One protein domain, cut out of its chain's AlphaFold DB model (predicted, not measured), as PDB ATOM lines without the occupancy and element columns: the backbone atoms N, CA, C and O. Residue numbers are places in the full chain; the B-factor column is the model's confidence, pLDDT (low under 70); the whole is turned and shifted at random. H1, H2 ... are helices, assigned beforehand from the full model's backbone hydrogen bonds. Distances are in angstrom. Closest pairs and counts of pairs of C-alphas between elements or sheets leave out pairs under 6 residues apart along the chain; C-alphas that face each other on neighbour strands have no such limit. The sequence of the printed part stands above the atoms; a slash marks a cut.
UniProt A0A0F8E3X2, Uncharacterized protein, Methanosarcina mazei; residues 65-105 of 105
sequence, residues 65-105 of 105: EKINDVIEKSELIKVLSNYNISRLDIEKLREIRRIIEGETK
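AT A GLANCE: This is residues 65 to 105 of the 105 residues of an uncharacterized protein of Methanosarcina mazei (UniProt A0A0F8E3X2). Two helices, H1 and the shorter H2, form the two arms of a wide, open U, running roughly opposite ways and held well apart, with the link of residues 83 to 89 across its base and an empty middle between the arms. The chain goes out along H1, turns through this link and folds back along H2, and residues 102 to 105 follow as a short tail. The printed part has 41 residues with two named helices and no named strand: all helix. It is loose, with a radius of gyration of the C-alphas of 12.5 A, and flat, spanning 34 by 27 by 10 A.

IN THESE COORDINATES: Find C-alpha 65 at (130.679, 90.670, 95.565); from there H1, residues 65 to 82, runs 25.6 A to C-alpha 82 at (131.817, 108.656, 77.431). H2, residues 90 to 101, runs 16.4 A and ends at C-alpha 101, at (111.790, 100.098, 82.185).

HOW THE PARTS SIT: H1 and H2 are apart, with no C-alpha of the one within 8 A of the other. In both helices every O i to N i+4 pair is within hydrogen-bond range.

THE WHOLE: The C-alphas farthest apart, those of Glu 65 and Ile 90, are 34.6 A apart. The printed part has no cut, and the link from H1 to H2 is short. Look at residues 104 to 105 for pLDDT under 70.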
ATOM      1  N   GLU A  65     131.718  90.383  96.568       94.62
ATOM      2  CA  GLU A  65     130.679  90.670  95.565       94.62
ATOM      3  C   GLU A  65     130.215  92.133  95.628       94.62
ATOM      4  O   GLU A  65     130.229  92.834  94.627       94.62
ATOM      5  N   LYS A  66     129.989  92.673  96.832       92.94
ATOM      6  CA  LYS A  66     129.630  94.088  97.014       92.94
ATOM      7  C   LYS A  66     130.670  95.064  96.447       92.94
ATOM      8  O   LYS A  66     130.311  96.138  95.974       92.94
ATOM      9  N   ILE A  67     131.962  94.749  96.556       92.94
ATOM     10  CA  ILE A  67     133.022  95.582  95.968       92.94
ATOM     11  C   ILE A  67     133.048  95.406  94.451       92.94
ATOM     12  O   ILE A  67     133.214  96.399  93.743       92.94
ATOM     13  N   ASN A  68     132.845  94.180  93.966       94.56
ATOM     14  CA  ASN A  68     132.707  93.905  92.542       94.56
ATOM     15  C   ASN A  68     131.575  94.733  91.918       94.56
ATOM     16  O   ASN A  68     131.825  95.474  90.974       94.56
ATOM     17  N   ASP A  69     130.387  94.741  92.525       94.44
ATOM     18  CA  ASP A  69     129.240  95.525  92.053       94.44
ATOM     19  C   ASP A  69     129.558  97.025  91.948       94.44
ATOM     20  O   ASP A  69     129.131  97.712  91.020       94.44
ATOM     21  N   VAL A  70     130.321  97.568  92.907       92.44
ATOM     22  CA  VAL A  70     130.736  98.981  92.891       92.44
ATOM     23  C   VAL A  70     131.710  99.260  91.744       92.44
ATOM     24  O   VAL A  70     131.608 100.317  91.109       92.44
ATOM     25  N   ILE A  71     132.641  98.340  91.479       92.00
ATOM     26  CA  ILE A  71     133.578  98.429  90.353       92.00
ATOM     27  C   ILE A  71     132.801  98.379  89.037       92.00
ATOM     28  O   ILE A  71     132.871  99.340  88.270       92.00
ATOM     29  N   GLU A  72     132.001  97.334  88.825       93.12
ATOM     30  CA  GLU A  72     131.222  97.131  87.599       93.12
ATOM     31  C   GLU A  72     130.295  98.317  87.322       93.12
ATOM     32  O   GLU A  72     130.291  98.881  86.225       93.12
ATOM     33  N   LYS A  73     129.570  98.793  88.341       90.69
ATOM     34  CA  LYS A  73     128.717  99.980  88.218       90.69
ATOM     35  C   LYS A  73     129.510 101.213  87.788       90.69
ATOM     36  O   LYS A  73     129.039 101.993  86.960       90.69
ATOM     37  N   SER A  74     130.698 101.416  88.353       88.62
ATOM     38  CA  SER A  74     131.543 102.567  88.023       88.62
ATOM     39  C   SER A  74     132.077 102.491  86.592       88.62
ATOM     40  O   SER A  74     132.143 103.514  85.907       88.62
ATOM     41  N   GLU A  75     132.442 101.299  86.123       89.00
ATOM     42  CA  GLU A  75     132.860 101.061  84.740       89.00
ATOM     43  C   GLU A  75     131.713 101.304  83.757       89.00
ATOM     44  O   GLU A  75     131.890 102.045  82.787       89.00
ATOM     45  N   LEU A  76     130.514 100.795  84.054       88.19
ATOM     46  CA  LEU A  76     129.318 101.032  83.246       88.19
ATOM     47  C   LEU A  76     128.973 102.522  83.157       88.19
ATOM     48  O   LEU A  76     128.760 103.038  82.059       88.19
ATOM     49  N   ILE A  77     128.983 103.251  84.280       85.75
ATOM     50  CA  ILE A  77     128.743 104.703  84.281       85.75
ATOM     51  C   ILE A  77     129.779 105.425  83.414       85.75
ATOM     52  O   ILE A  77     129.404 106.310  82.645       85.75
ATOM     53  N   LYS A  78     131.067 105.057  83.493       84.88
ATOM     54  CA  LYS A  78     132.113 105.660  82.648       84.88
ATOM     55  C   LYS A  78     131.858 105.404  81.164       84.88
ATOM     56  O   LYS A  78     131.972 106.337  80.373       84.88
ATOM     57  N   VAL A  79     131.489 104.179  80.789       85.19
ATOM     58  CA  VAL A  79     131.150 103.834  79.399       85.19
ATOM     59  C   VAL A  79     129.973 104.675  78.911       85.19
ATOM     60  O   VAL A  79     130.082 105.317  77.868       85.19
ATOM     61  N   LEU A  80     128.886 104.738  79.683       79.88
ATOM     62  CA  LEU A  80     127.696 105.516  79.328       79.88
ATOM     63  C   LEU A  80     127.973 107.025  79.272       79.88
ATOM     64  O   LEU A  80     127.463 107.693  78.381       79.88
ATOM     65  N   SER A  81     128.805 107.555  80.174       79.31
ATOM     66  CA  SER A  81     129.174 108.982  80.199       79.31
ATOM     67  C   SER A  81     130.080 109.369  79.027       79.31
ATOM     68  O   SER A  81     129.988 110.483  78.518       79.31
ATOM     69  N   ASN A  82     130.958 108.457  78.599       81.12
ATOM     70  CA  ASN A  82     131.817 108.656  77.431       81.12
ATOM     71  C   ASN A  82     131.048 108.491  76.117       81.12
ATOM     72  O   ASN A  82     131.455 109.029  75.084       81.12
ATOM     73  N   TYR A  83     129.942 107.749  76.137       81.19
ATOM     74  CA  TYR A  83     129.066 107.648  74.988       81.19
ATOM     75  C   TYR A  83     128.241 108.925  74.858       81.19
ATOM     76  O   TYR A  83     127.497 109.309  75.758       81.19
ATOM     77  N   ASN A  84     128.311 109.582  73.701       78.44
ATOM     78  CA  ASN A  84     127.365 110.648  73.415       78.44
ATOM     79  C   ASN A  84     126.009 110.009  73.089       78.44
ATOM     80  O   ASN A  84     125.741 109.688  71.933       78.44
ATOM     81  N   ILE A  85     125.176 109.811  74.115       81.44
ATOM     82  CA  ILE A  85     123.856 109.169  74.007       81.44
ATOM     83  C   ILE A  85     123.014 109.823  72.900       81.44
ATOM     84  O   ILE A  85     122.327 109.122  72.165       81.44
ATOM     85  N   SER A  86     123.139 111.142  72.696       80.25
ATOM     86  CA  SER A  86     122.410 111.867  71.640       80.25
ATOM     87  C   SER A  86     122.792 111.466  70.206       80.25
ATOM     88  O   SER A  86     122.079 111.806  69.268       80.25
ATOM     89  N   ARG A  87     123.912 110.753  70.025       85.31
ATOM     90  CA  ARG A  87     124.391 110.238  68.731       85.31
ATOM     91  C   ARG A  87     124.065 108.764  68.501       85.31
ATOM     92  O   ARG A  87     124.449 108.226  67.463       85.31
ATOM     93  N   LEU A  88     123.426 108.092  69.457       88.25
ATOM     94  CA  LEU A  88     122.943 106.733  69.241       88.25
ATOM     95  C   LEU A  88     121.803 106.743  68.221       88.25
ATOM     96  O   LEU A  88     120.990 107.664  68.183       88.25
ATOM     97  N   ASP A  89     121.746 105.702  67.395       92.06
ATOM     98  CA  ASP A  89     120.593 105.466  66.538       92.06
ATOM     99  C   ASP A  89     119.332 105.188  67.377       92.06
ATOM    100  O   ASP A  89     119.397 104.739  68.526       92.06
ATOM    101  N   ILE A  90     118.167 105.477  66.794       93.50
ATOM    102  CA  ILE A  90     116.886 105.400  67.504       93.50
ATOM    103  C   ILE A  90     116.554 103.982  67.990       93.50
ATOM    104  O   ILE A  90     115.907 103.841  69.026       93.50
ATOM    105  N   GLU A  91     117.020 102.937  67.299       94.81
ATOM    106  CA  GLU A  91     116.774 101.546  67.698       94.81
ATOM    107  C   GLU A  91     117.560 101.186  68.963       94.81
ATOM    108  O   GLU A  91     116.992 100.623  69.898       94.81
ATOM    109  N   LYS A  92     118.823 101.614  69.075       91.12
ATOM    110  CA  LYS A  92     119.585 101.471  70.327       91.12
ATOM    111  C   LYS A  92     118.963 102.244  71.483       91.12
ATOM    112  O   LYS A  92     118.939 101.741  72.604       91.12
ATOM    113  N   LEU A  93     118.447 103.448  71.232       90.81
ATOM    114  CA  LEU A  93     117.766 104.232  72.270       90.81
ATOM    115  C   LEU A  93     116.482 103.543  72.756       90.81
ATOM    116  O   LEU A  93     116.217 103.529  73.958       90.81
ATOM    117  N   ARG A  94     115.708 102.941  71.844       92.75
ATOM    118  CA  ARG A  94     114.527 102.134  72.194       92.75
ATOM    119  C   ARG A  94     114.907 100.940  73.062       92.75
ATOM    120  O   ARG A  94     114.245 100.710  74.069       92.75
ATOM    121  N   GLU A  95     115.979 100.230  72.726       91.25
ATOM    122  CA  GLU A  95     116.426  99.076  73.511       91.25
ATOM    123  C   GLU A  95     116.900  99.473  74.917       91.25
ATOM    124  O   GLU A  95     116.493  98.861  75.903       91.25
ATOM    125  N   ILE A  96     117.674 100.558  75.040       87.62
ATOM    126  CA  ILE A  96     118.088 101.098  76.346       87.62
ATOM    127  C   ILE A  96     116.865 101.433  77.210       87.62
ATOM    128  O   ILE A  96     116.839 101.084  78.389       87.62
ATOM    129  N   ARG A  97     115.831 102.065  76.633       90.38
ATOM    130  CA  ARG A  97     114.578 102.352  77.344       90.38
ATOM    131  C   ARG A  97     113.919 101.071  77.860       90.38
ATOM    132  O   ARG A  97     113.581 101.020  79.037       90.38
ATOM    133  N   ARG A  98     113.779 100.040  77.019       93.25
ATOM    134  CA  ARG A  98     113.162  98.758  77.410       93.25
ATOM    135  C   ARG A  98     113.900  98.089  78.565       93.25
ATOM    136  O   ARG A  98     113.263  97.583  79.480       93.25
ATOM    137  N   ILE A  99     115.234  98.119  78.541       90.12
ATOM    138  CA  ILE A  99     116.068  97.590  79.630       90.12
ATOM    139  C   ILE A  99     115.819  98.371  80.927       90.12
ATOM    140  O   ILE A  99     115.589  97.760  81.966       90.12
ATOM    141  N   ILE A 100     115.825  99.708  80.873       87.88
ATOM    142  CA  ILE A 100     115.618 100.573  82.049       87.88
ATOM    143  C   ILE A 100     114.207 100.416  82.633       87.88
ATOM    144  O   ILE A 100     114.045 100.419  83.851       87.88
ATOM    145  N   GLU A 101     113.192 100.270  81.780       94.06
ATOM    146  CA  GLU A 101     111.790 100.098  82.185       94.06
ATOM    147  C   GLU A 101     111.465  98.661  82.633       94.06
ATOM    148  O   GLU A 101     110.367  98.408  83.126       94.06
ATOM    149  N   GLY A 102     112.410  97.720  82.510       86.00
ATOM    150  CA  GLY A 102     112.202  96.324  82.898       86.00
ATOM    151  C   GLY A 102     111.306  95.541  81.932       86.00
ATOM    152  O   GLY A 102     110.747  94.518  82.306       86.00
ATOM    153  N   GLU A 103     111.178  95.989  80.680       85.25
ATOM    154  CA  GLU A 103     110.398  95.331  79.617       85.25
ATOM    155  C   GLU A 103     111.181  94.210  78.900       85.25
ATOM    156  O   GLU A 103     110.891  93.846  77.750       85.25
ATOM    157  N   THR A 104     112.223  93.692  79.552       68.44
ATOM    158  CA  THR A 104     113.044  92.598  79.032       68.44
ATOM    159  C   THR A 104     112.281  91.278  79.176       68.44
ATOM    160  O   THR A 104     111.741  90.972  80.236       68.44
ATOM    161  N   LYS A 105     112.157  90.548  78.060       58.53
ATOM    162  CA  LYS A 105     111.524  89.220  78.003       58.53
ATOM    163  C   LYS A 105     112.379  88.163  78.684       58.53
ATOM    164  O   LYS A 105     113.616  88.245  78.525       58.53
TER     165      LYS A 105